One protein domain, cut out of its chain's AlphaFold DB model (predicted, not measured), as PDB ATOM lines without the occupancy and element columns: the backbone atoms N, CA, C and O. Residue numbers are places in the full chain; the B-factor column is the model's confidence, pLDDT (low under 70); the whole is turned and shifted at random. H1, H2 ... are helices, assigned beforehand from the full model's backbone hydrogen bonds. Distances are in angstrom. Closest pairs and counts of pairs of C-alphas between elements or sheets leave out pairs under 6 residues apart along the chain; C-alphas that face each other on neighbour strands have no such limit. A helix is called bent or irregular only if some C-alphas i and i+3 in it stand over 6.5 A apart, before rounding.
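AT A GLANCE: This is residues 2 to 79 of the 79 residues of an uncharacterized protein of Salibacterium halotolerans (UniProt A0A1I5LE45). A long helix, H2, forms one side of a loose, open frame; at its C-terminal end the chain folds back into the short helix H3, which comes near the last part of H1, the second long helix. From the end of H1 a wide loop with no named element, residues 22 to 46, swings out and returns to the start of H2. The printed part has 78 residues with three named helices, H1, H2 and H3 in that order along the chain, and no named strand; its class is all helix. The whole is loose, with a radius of gyration of the C-alphas of 16.0 A, and elongated, with spans of 44 by 27 by 24 A.

HOW THE PARTS SIT: H2, residues 47 to 69, is the longest helix, with 23 residues. H3, residues 73 to 78, follows it after a tight link of 3 residues. H2 and H3 only just touch, with 3 pairs of C-alphas within 8 A, and only at the corner by their link; of H2, residues 66 to 67 alone take part. Their closest C-alphas are those of Leu 67 and Ile 76, 5.8 A apart, and their lines stand at a shallow tilt of 23 degrees, opposite ways. H1, residues 2 to 21, touches no helix. It is close to H3 but not clearly touching it, with the closest C-alphas, those of Ile 18 and Asp 74, 7.6 A apart; the two run opposite ways at a shallow tilt of 15 degrees. H1 and H2 are apart. Every O i to N i+4 pair is within hydrogen-bond range in H2 and H3, and 14 of 16 such pairs are in H1.

IN THESE COORDINATES: H2 measures 32.4 A from C-alpha 47 at (44.404, 13.736, -10.265) to C-alpha 69 at (36.342, -11.690, -28.615). H3 measures 8.7 A and ends with C-alpha 78 at (31.911, 0.333, -32.709). H1 begins with C-alpha 2 at (33.522, 21.154, -24.717) and measures 29.0 A to C-alpha 21. H1 has a kink of 27 degrees near residue 9, and it is irregular, but only just: C-alphas 7 and 10 are 6.7 A apart.

THE WHOLE: The two C-alphas farthest apart are those of Glu 38 and Tyr 71, at 44.9 A. The link from H1 to H2 is long, 25 residues, and its C-alphas lie 11 to 25 A from the mean of the C-alphas. Residues 2 to 10, which belong to H1, stand free, and so do residues 28 to 61, of which 47 to 61 belong to H2. The printed part has no cut and ends at residue 79, the chain's last. Its mean pLDDT is 87.5, and residue 2 alone is under 70.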
ATOM      1  N   SER A   2      34.793  21.445 -24.019       64.62
ATOM      2  CA  SER A   2      33.522  21.154 -24.717       64.62
ATOM      3  C   SER A   2      33.676  20.390 -26.039       64.62
ATOM      4  O   SER A   2      32.847  19.550 -26.362       64.62
ATOM      5  N   GLU A   3      34.747  20.640 -26.792       84.62
ATOM      6  CA  GLU A   3      34.930  20.050 -28.124       84.62
ATOM      7  C   GLU A   3      35.144  18.530 -28.096       84.62
ATOM      8  O   GLU A   3      34.494  17.809 -28.846       84.62
ATOM      9  N   LEU A   4      35.964  18.027 -27.167       80.75
ATOM     10  CA  LEU A   4      36.163  16.586 -26.987       80.75
ATOM     11  C   LEU A   4      34.870  15.890 -26.546       80.75
ATOM     12  O   LEU A   4      34.531  14.828 -27.057       80.75
ATOM     13  N   TRP A   5      34.125  16.500 -25.620       85.19
ATOM     14  CA  TRP A   5      32.843  15.953 -25.180       85.19
ATOM     15  C   TRP A   5      31.853  15.858 -26.348       85.19
ATOM     16  O   TRP A   5      31.256  14.804 -26.548       85.19
ATOM     17  N   ASN A   6      31.752  16.906 -27.172       90.31
ATOM     18  CA  ASN A   6      30.887  16.913 -28.356       90.31
ATOM     19  C   ASN A   6      31.269  15.821 -29.370       90.31
ATOM     20  O   ASN A   6      30.390  15.267 -30.024       90.31
ATOM     21  N   GLN A   7      32.558  15.495 -29.496       88.19
ATOM     22  CA  GLN A   7      33.035  14.424 -30.378       88.19
ATOM     23  C   GLN A   7      32.735  13.022 -29.823       88.19
ATOM     24  O   GLN A   7      32.464  12.104 -30.593       88.19
ATOM     25  N   LEU A   8      32.773  12.848 -28.498       86.81
ATOM     26  CA  LEU A   8      32.587  11.548 -27.844       86.81
ATOM     27  C   LEU A   8      31.123  11.231 -27.516       86.81
ATOM     28  O   LEU A   8      30.743  10.062 -27.492       86.81
ATOM     29  N   HIS A   9      30.287  12.242 -27.281       89.94
ATOM     30  CA  HIS A   9      28.885  12.047 -26.917       89.94
ATOM     31  C   HIS A   9      28.088  11.200 -27.935       89.94
ATOM     32  O   HIS A   9      27.357  10.309 -27.495       89.94
ATOM     33  N   PRO A  10      28.272  11.349 -29.264       92.38
ATOM     34  CA  PRO A  10      27.634  10.470 -30.244       92.38
ATOM     35  C   PRO A  10      27.942   8.979 -30.037       92.38
ATOM     36  O   PRO A  10      27.056   8.150 -30.214       92.38
ATOM     37  N   LYS A  11      29.162   8.630 -29.601       88.88
ATOM     38  CA  LYS A  11      29.549   7.235 -29.320       88.88
ATOM     39  C   LYS A  11      28.830   6.672 -28.095       88.88
ATOM     40  O   LYS A  11      28.470   5.502 -28.085       88.88
ATOM     41  N   VAL A  12      28.565   7.503 -27.087       89.12
ATOM     42  CA  VAL A  12      27.754   7.106 -25.921       89.12
ATOM     43  C   VAL A  12      26.317   6.797 -26.343       89.12
ATOM     44  O   VAL A  12      25.747   5.805 -25.893       89.12
ATOM     45  N   ILE A  13      25.746   7.618 -27.229       91.50
ATOM     46  CA  ILE A  13      24.402   7.389 -27.773       91.50
ATOM     47  C   ILE A  13      24.368   6.074 -28.562       91.50
ATOM     48  O   ILE A  13      23.483   5.259 -28.324       91.50
ATOM     49  N   GLU A  14      25.352   5.835 -29.432       91.75
ATOM     50  CA  GLU A  14      25.477   4.594 -30.211       91.75
ATOM     51  C   GLU A  14      25.522   3.350 -29.308       91.75
ATOM     52  O   GLU A  14      24.748   2.414 -29.508       91.75
ATOM     53  N   VAL A  15      26.348   3.367 -28.253       90.12
ATOM     54  CA  VAL A  15      26.424   2.274 -27.266       90.12
ATOM     55  C   VAL A  15      25.081   2.047 -26.577       90.12
ATOM     56  O   VAL A  15      24.643   0.905 -26.442       90.12
ATOM     57  N   LYS A  16      24.405   3.121 -26.158       89.00
ATOM     58  CA  LYS A  16      23.093   3.025 -25.509       89.00
ATOM     59  C   LYS A  16      22.058   2.389 -26.439       89.00
ATOM     60  O   LYS A  16      21.339   1.492 -26.012       89.00
ATOM     61  N   THR A  17      22.033   2.792 -27.709       91.06
ATOM     62  CA  THR A  17      21.138   2.211 -28.717       91.06
ATOM     63  C   THR A  17      21.424   0.727 -28.952       91.06
ATOM     64  O   THR A  17      20.479  -0.053 -29.048       91.06
ATOM     65  N   ILE A  18      22.695   0.306 -28.997       90.56
ATOM     66  CA  ILE A  18      23.056  -1.120 -29.110       90.56
ATOM     67  C   ILE A  18      22.498  -1.909 -27.916       90.56
ATOM     68  O   ILE A  18      21.837  -2.925 -28.108       90.56
ATOM     69  N   ILE A  19      22.703  -1.421 -26.688       89.38
ATOM     70  CA  ILE A  19      22.215  -2.074 -25.461       89.38
ATOM     71  C   ILE A  19      20.682  -2.197 -25.465       89.38
ATOM     72  O   ILE A  19      20.147  -3.268 -25.172       89.38
ATOM     73  N   GLU A  20      19.975  -1.127 -25.832       89.00
ATOM     74  CA  GLU A  20      18.508  -1.113 -25.913       89.00
ATOM     75  C   GLU A  20      17.976  -2.089 -26.977       89.00
ATOM     76  O   GLU A  20      17.022  -2.828 -26.710       89.00
ATOM     77  N   ASN A  21      18.608  -2.146 -28.156       90.56
ATOM     78  CA  ASN A  21      18.229  -3.057 -29.242       90.56
ATOM     79  C   ASN A  21      18.407  -4.531 -28.857       90.56
ATOM     80  O   ASN A  21      17.547  -5.359 -29.164       90.56
ATOM     81  N   GLU A  22      19.478  -4.844 -28.128       88.69
ATOM     82  CA  GLU A  22      19.755  -6.185 -27.596       88.69
ATOM     83  C   GLU A  22      18.889  -6.536 -26.371       88.69
ATOM     84  O   GLU A  22      19.039  -7.605 -25.776       88.69
ATOM     85  N   ARG A  23      17.957  -5.650 -25.979       87.25
ATOM     86  CA  ARG A  23      17.112  -5.776 -24.776       87.25
ATOM     87  C   ARG A  23      17.930  -5.975 -23.497       87.25
ATOM     88  O   ARG A  23      17.442  -6.556 -22.525       87.25
ATOM     89  N   ALA A  24      19.166  -5.492 -23.499       86.69
ATOM     90  CA  ALA A  24      20.022  -5.478 -22.334       86.69
ATOM     91  C   ALA A  24      19.670  -4.270 -21.453       86.69
ATOM     92  O   ALA A  24      19.212  -3.227 -21.921       86.69
ATOM     93  N   THR A  25      19.865  -4.410 -20.145       85.00
ATOM     94  CA  THR A  25      19.652  -3.305 -19.208       85.00
ATOM     95  C   THR A  25      20.803  -2.313 -19.328       85.00
ATOM     96  O   THR A  25      21.965  -2.689 -19.164       85.00
ATOM     97  N   ALA A  26      20.487  -1.046 -19.599       80.12
ATOM     98  CA  ALA A  26      21.476   0.023 -19.533       80.12
ATOM     99  C   ALA A  26      22.020   0.136 -18.098       80.12
ATOM    100  O   ALA A  26      21.219   0.131 -17.161       80.12
ATOM    101  N   PRO A  27      23.348   0.229 -17.906       81.19
ATOM    102  CA  PRO A  27      23.916   0.476 -16.589       81.19
ATOM    103  C   PRO A  27      23.350   1.774 -16.012       81.19
ATOM    104  O   PRO A  27      23.372   2.805 -16.686       81.19
ATOM    105  N   ASP A  28      22.860   1.711 -14.777       81.12
ATOM    106  CA  ASP A  28      22.414   2.880 -14.028       81.12
ATOM    107  C   ASP A  28      23.524   3.296 -13.058       81.12
ATOM    108  O   ASP A  28      24.006   2.484 -12.265       81.12
ATOM    109  N   GLY A  29      23.998   4.530 -13.192       81.69
ATOM    110  CA  GLY A  29      25.127   5.046 -12.427       81.69
ATOM    111  C   GLY A  29      25.641   6.373 -12.974       81.69
ATOM    112  O   GLY A  29      25.376   6.734 -14.122       81.69
ATOM    113  N   PHE A  30      26.387   7.097 -12.139       78.81
ATOM    114  CA  PHE A  30      26.742   8.504 -12.378       78.81
ATOM    115  C   PHE A  30      25.498   9.402 -12.509       78.81
ATOM    116  O   PHE A  30      25.478  10.369 -13.278       78.81
ATOM    117  N   THR A  31      24.452   9.061 -11.761       87.81
ATOM    118  CA  THR A  31      23.208   9.823 -11.647       87.81
ATOM    119  C   THR A  31      23.398  11.035 -10.730       87.81
ATOM    120  O   THR A  31      24.460  11.228 -10.134       87.81
ATOM    121  N   LYS A  32      22.379  11.895 -10.607       87.94
ATOM    122  CA  LYS A  32      22.461  13.047  -9.689       87.94
ATOM    123  C   LYS A  32      22.484  12.592  -8.232       87.94
ATOM    124  O   LYS A  32      23.061  13.271  -7.390       87.94
ATOM    125  N   GLU A  33      21.870  11.451  -7.970       90.38
ATOM    126  CA  GLU A  33      21.790  10.777  -6.686       90.38
ATOM    127  C   GLU A  33      23.163  10.228  -6.254       90.38
ATOM    128  O   GLU A  33      23.443  10.166  -5.058       90.38
ATOM    129  N   ASP A  34      24.049   9.923  -7.212       87.62
ATOM    130  CA  ASP A  34      25.423   9.457  -6.962       87.62
ATOM    131  C   ASP A  34      26.420  10.596  -6.666       87.62
ATOM    132  O   ASP A  34      27.586  10.346  -6.345       87.62
ATOM    133  N   VAL A  35      25.998  11.864  -6.785       88.56
ATOM    134  CA  VAL A  35      26.875  13.035  -6.640       88.56
ATOM    135  C   VAL A  35      26.575  13.779  -5.341       88.56
ATOM    136  O   VAL A  35      25.555  14.447  -5.201       88.56
ATOM    137  N   ASN A  36      27.527  13.747  -4.408       90.19
ATOM    138  CA  ASN A  36      27.486  14.565  -3.199       90.19
ATOM    139  C   ASN A  36      28.364  15.819  -3.353       90.19
ATOM    140  O   ASN A  36      29.586  15.742  -3.232       90.19
ATOM    141  N   LEU A  37      27.735  16.974  -3.590       89.25
ATOM    142  CA  LEU A  37      28.430  18.260  -3.747       89.25
ATOM    143  C   LEU A  37      28.982  18.830  -2.430       89.25
ATOM    144  O   LEU A  37      29.900  19.642  -2.467       89.25
ATOM    145  N   GLU A  38      28.467  18.376  -1.285       93.25
ATOM    146  CA  GLU A  38      28.907  18.807   0.051       93.25
ATOM    147  C   GLU A  38      30.069  17.952   0.591       93.25
ATOM    148  O   GLU A  38      30.552  18.154   1.708       93.25
ATOM    149  N   ALA A  39      30.523  16.959  -0.178       90.69
ATOM    150  CA  ALA A  39      31.648  16.123   0.207       90.69
ATOM    151  C   ALA A  39      32.954  16.933   0.249       90.69
ATOM    152  O   ALA A  39      33.222  17.791  -0.593       90.69
ATOM    153  N   SER A  40      33.815  16.614   1.217       92.06
ATOM    154  CA  SER A  40      35.158  17.196   1.268       92.06
ATOM    155  C   SER A  40      35.958  16.817   0.021       92.06
ATOM    156  O   SER A  40      35.885  15.683  -0.456       92.06
ATOM    157  N   LYS A  41      36.750  17.763  -0.491       87.75
ATOM    158  CA  LYS A  41      37.605  17.546  -1.661       87.75
ATOM    159  C   LYS A  41      38.574  16.391  -1.391       87.75
ATOM    160  O   LYS A  41      39.425  16.493  -0.513       87.75
ATOM    161  N   LEU A  42      38.440  15.309  -2.156       85.19
ATOM    162  CA  LEU A  42      39.301  14.126  -2.031       85.19
ATOM    163  C   LEU A  42      40.581  14.230  -2.866       85.19
ATOM    164  O   LEU A  42      41.590  13.626  -2.518       85.19
ATOM    165  N   TRP A  43      40.544  14.982  -3.970       85.94
ATOM    166  CA  TRP A  43      41.604  14.991  -4.974       85.94
ATOM    167  C   TRP A  43      42.011  16.406  -5.346       85.94
ATOM    168  O   TRP A  43      41.153  17.223  -5.674       85.94
ATOM    169  N   ASP A  44      43.314  16.669  -5.345       85.06
ATOM    170  CA  ASP A  44      43.905  17.937  -5.765       85.06
ATOM    171  C   ASP A  44      44.306  17.953  -7.250       85.06
ATOM    172  O   ASP A  44      44.060  17.013  -8.010       85.06
ATOM    173  N   ASN A  45      44.893  19.074  -7.677       86.69
ATOM    174  CA  ASN A  45      45.327  19.298  -9.052       86.69
ATOM    175  C   ASN A  45      46.266  18.172  -9.519       86.69
ATOM    176  O   ASN A  45      47.221  17.827  -8.825       86.69
ATOM    177  N   GLY A  46      46.016  17.628 -10.712       85.81
ATOM    178  CA  GLY A  46      46.807  16.546 -11.305       85.81
ATOM    179  C   GLY A  46      46.184  15.157 -11.166       85.81
ATOM    180  O   GLY A  46      46.584  14.246 -11.896       85.81
ATOM    181  N   PHE A  47      45.178  14.981 -10.299       89.94
ATOM    182  CA  PHE A  47      44.404  13.736 -10.265       89.94
ATOM    183  C   PHE A  47      43.675  13.487 -11.587       89.94
ATOM    184  O   PHE A  47      43.663  12.367 -12.076       89.94
ATOM    185  N   ASP A  48      43.119  14.531 -12.194       87.00
ATOM    186  CA  ASP A  48      42.474  14.501 -13.506       87.00
ATOM    187  C   ASP A  48      43.402  13.961 -14.603       87.00
ATOM    188  O   ASP A  48      43.004  13.095 -15.386       87.00
ATOM    189  N   ILE A  49      44.664  14.397 -14.617       90.31
ATOM    190  CA  ILE A  49      45.678  13.923 -15.569       90.31
ATOM    191  C   ILE A  49      46.020  12.453 -15.306       90.31
ATOM    192  O   ILE A  49      46.048  11.645 -16.239       90.31
ATOM    193  N   MET A  50      46.266  12.091 -14.042       93.12
ATOM    194  CA  MET A  50      46.549  10.707 -13.649       93.12
ATOM    195  C   MET A  50      45.384   9.780 -14.012       93.12
ATOM    196  O   MET A  50      45.596   8.721 -14.601       93.12
ATOM    197  N   PHE A  51      44.159  10.198 -13.706       90.69
ATOM    198  CA  PHE A  51      42.934   9.469 -13.996       90.69
ATOM    199  C   PHE A  51      42.756   9.263 -15.501       90.69
ATOM    200  O   PHE A  51      42.568   8.130 -15.940       90.69
ATOM    201  N   CYS A  52      42.919  10.318 -16.309       90.00
ATOM    202  CA  CYS A  52      42.883  10.211 -17.770       90.00
ATOM    203  C   CYS A  52      43.938   9.236 -18.305       90.00
ATOM    204  O   CYS A  52      43.640   8.430 -19.187       90.00
ATOM    205  N   ARG A  53      45.164   9.284 -17.771       93.38
ATOM    206  CA  ARG A  53      46.252   8.385 -18.178       93.38
ATOM    207  C   ARG A  53      45.914   6.923 -17.883       93.38
ATOM    208  O   ARG A  53      46.034   6.095 -18.783       93.38
ATOM    209  N   ILE A  54      45.474   6.618 -16.660       95.25
ATOM    210  CA  ILE A  54      45.112   5.249 -16.253       95.25
ATOM    211  C   ILE A  54      43.933   4.743 -17.088       95.25
ATOM    212  O   ILE A  54      43.992   3.646 -17.640       95.25
ATOM    213  N   LEU A  55      42.883   5.556 -17.248       92.94
ATOM    214  CA  LEU A  55      41.741   5.184 -18.082       92.94
ATOM    215  C   LEU A  55      42.145   4.925 -19.532       92.94
ATOM    216  O   LEU A  55      41.621   4.000 -20.149       92.94
ATOM    217  N   LYS A  56      43.080   5.706 -20.085       90.56
ATOM    218  CA  LYS A  56      43.540   5.497 -21.459       90.56
ATOM    219  C   LYS A  56      44.321   4.193 -21.614       90.56
ATOM    220  O   LYS A  56      44.142   3.509 -22.620       90.56
ATOM    221  N   GLU A  57      45.140   3.841 -20.628       93.69
ATOM    222  CA  GLU A  57      45.874   2.572 -20.596       93.69
ATOM    223  C   GLU A  57      44.911   1.375 -20.557       93.69
ATOM    224  O   GLU A  57      44.982   0.496 -21.417       93.69
ATOM    225  N   ILE A  58      43.932   1.404 -19.645       94.62
ATOM    226  CA  ILE A  58      42.888   0.370 -19.542       94.62
ATOM    227  C   ILE A  58      42.069   0.295 -20.840       94.62
ATOM    228  O   ILE A  58      41.825  -0.790 -21.364       94.62
ATOM    229  N   SER A  59      41.684   1.448 -21.396       90.06
ATOM    230  CA  SER A  59      40.903   1.542 -22.632       90.06
ATOM    231  C   SER A  59      41.579   0.845 -23.813       90.06
ATOM    232  O   SER A  59      40.889   0.177 -24.582       90.06
ATOM    233  N   MET A  60      42.904   0.957 -23.962       89.56
ATOM    234  CA  MET A  60      43.609   0.264 -25.045       89.56
ATOM    235  C   MET A  60      43.561  -1.258 -24.884       89.56
ATOM    236  O   MET A  60      43.359  -1.963 -25.871       89.56
ATOM    237  N   GLY A  61      43.687  -1.768 -23.656       89.69
ATOM    238  CA  GLY A  61      43.520  -3.198 -23.382       89.69
ATOM    239  C   GLY A  61      42.112  -3.687 -23.726       89.69
ATOM    240  O   GLY A  61      41.953  -4.684 -24.430       89.69
ATOM    241  N   MET A  62      41.087  -2.937 -23.308       89.38
ATOM    242  CA  MET A  62      39.687  -3.252 -23.612       89.38
ATOM    243  C   MET A  62      39.409  -3.267 -25.119       89.38
ATOM    244  O   MET A  62      38.704  -4.148 -25.599       89.38
ATOM    245  N   TYR A  63      40.001  -2.345 -25.880       88.19
ATOM    246  CA  TYR A  63      39.844  -2.282 -27.336       88.19
ATOM    247  C   TYR A  63      40.297  -3.581 -28.025       88.19
ATOM    248  O   TYR A  63      39.563  -4.165 -28.821       88.19
ATOM    249  N   VAL A  64      41.479  -4.087 -27.660       87.38
ATOM    250  CA  VAL A  64      42.014  -5.349 -28.202       87.38
ATOM    251  C   VAL A  64      41.128  -6.537 -27.822       87.38
ATOM    252  O   VAL A  64      40.847  -7.401 -28.656       87.38
ATOM    253  N   LEU A  65      40.654  -6.573 -26.574       88.06
ATOM    254  CA  LEU A  65      39.747  -7.613 -26.089       88.06
ATOM    255  C   LEU A  65      38.427  -7.621 -26.872       88.06
ATOM    256  O   LEU A  65      37.984  -8.681 -27.313       88.06
ATOM    257  N   HIS A  66      37.826  -6.454 -27.107       86.00
ATOM    258  CA  HIS A  66      36.576  -6.363 -27.855       86.00
ATOM    259  C   HIS A  66      36.740  -6.763 -29.322       86.00
ATOM    260  O   HIS A  66      35.907  -7.519 -29.815       86.00
ATOM    261  N   LEU A  67      37.813  -6.360 -30.004       84.00
ATOM    262  CA  LEU A  67      38.034  -6.770 -31.397       84.00
ATOM    263  C   LEU A  67      38.269  -8.276 -31.557       84.00
ATOM    264  O   LEU A  67      37.859  -8.862 -32.555       84.00
ATOM    265  N   THR A  68      38.935  -8.909 -30.589       85.00
ATOM    266  CA  THR A  68      39.300 -10.333 -30.681       85.00
ATOM    267  C   THR A  68      38.211 -11.280 -30.180       85.00
ATOM    268  O   THR A  68      38.148 -12.416 -30.644       85.00
ATOM    269  N   MET A  69      37.357 -10.837 -29.252       84.81
ATOM    270  CA  MET A  69      36.342 -11.690 -28.615       84.81
ATOM    271  C   MET A  69      34.902 -11.391 -29.043       84.81
ATOM    272  O   MET A  69      34.001 -12.155 -28.693       84.81
ATOM    273  N   SER A  70      34.647 -10.301 -29.773       86.19
ATOM    274  CA  SER A  70      33.286  -9.979 -30.213       86.19
ATOM    275  C   SER A  70      32.895 -10.794 -31.438       86.19
ATOM    276  O   SER A  70      33.590 -10.805 -32.447       86.19
ATOM    277  N   TYR A  71      31.726 -11.424 -31.366       85.88
ATOM    278  CA  TYR A  71      31.078 -12.076 -32.509       85.88
ATOM    279  C   TYR A  71      29.985 -11.191 -33.133       85.88
ATOM    280  O   TYR A  71      29.592 -11.393 -34.281       85.88
ATOM    281  N   LEU A  72      29.503 -10.195 -32.380       83.56
ATOM    282  CA  LEU A  72      28.475  -9.252 -32.810       83.56
ATOM    283  C   LEU A  72      29.087  -8.179 -33.712       83.56
ATOM    284  O   LEU A  72      29.957  -7.420 -33.288       83.56
ATOM    285  N   GLN A  73      28.598  -8.100 -34.951       86.19
ATOM    286  CA  GLN A  73      29.105  -7.174 -35.968       86.19
ATOM    287  C   GLN A  73      29.019  -5.709 -35.532       86.19
ATOM    288  O   GLN A  73      29.906  -4.925 -35.858       86.19
ATOM    289  N   ASP A  74      27.990  -5.344 -34.772       85.94
ATOM    290  CA  ASP A  74      27.791  -3.965 -34.327       85.94
ATOM    291  C   ASP A  74      28.798  -3.566 -33.240       85.94
ATOM    292  O   ASP A  74      29.288  -2.442 -33.241       85.94
ATOM    293  N   ILE A  75      29.215  -4.514 -32.389       85.50
ATOM    294  CA  ILE A  75      30.297  -4.297 -31.419       85.50
ATOM    295  C   ILE A  75      31.646  -4.198 -32.138       85.50
ATOM    296  O   ILE A  75      32.446  -3.332 -31.807       85.50
ATOM    297  N   ILE A  76      31.892  -5.030 -33.155       85.56
ATOM    298  CA  ILE A  76      33.132  -4.955 -33.945       85.56
ATOM    299  C   ILE A  76      33.239  -3.610 -34.674       85.56
ATOM    300  O   ILE A  76      34.322  -3.054 -34.742       85.56
ATOM    301  N   LYS A  77      32.135  -3.073 -35.212       86.19
ATOM    302  CA  LYS A  77      32.126  -1.774 -35.913       86.19
ATOM    303  C   LYS A  77      32.234  -0.567 -34.979       86.19
ATOM    304  O   LYS A  77      32.618   0.510 -35.431       86.19
ATOM    305  N   LEU A  78      31.838  -0.724 -33.716       84.19
ATOM    306  CA  LEU A  78      31.911   0.333 -32.709       84.19
ATOM    307  C   LEU A  78      33.365   0.703 -32.376       84.19
ATOM    308  O   LEU A  78      33.643   1.882 -32.124       84.19
ATOM    309  N   TYR A  79      34.245  -0.302 -32.359       77.56
ATOM    310  CA  TYR A  79      35.669  -0.199 -32.048       77.56
ATOM    311  C   TYR A  79      36.494  -0.064 -33.325       77.56
ATOM    312  O   TYR A  79      37.245   0.933 -33.415       77.56
TER     313      TYR A  79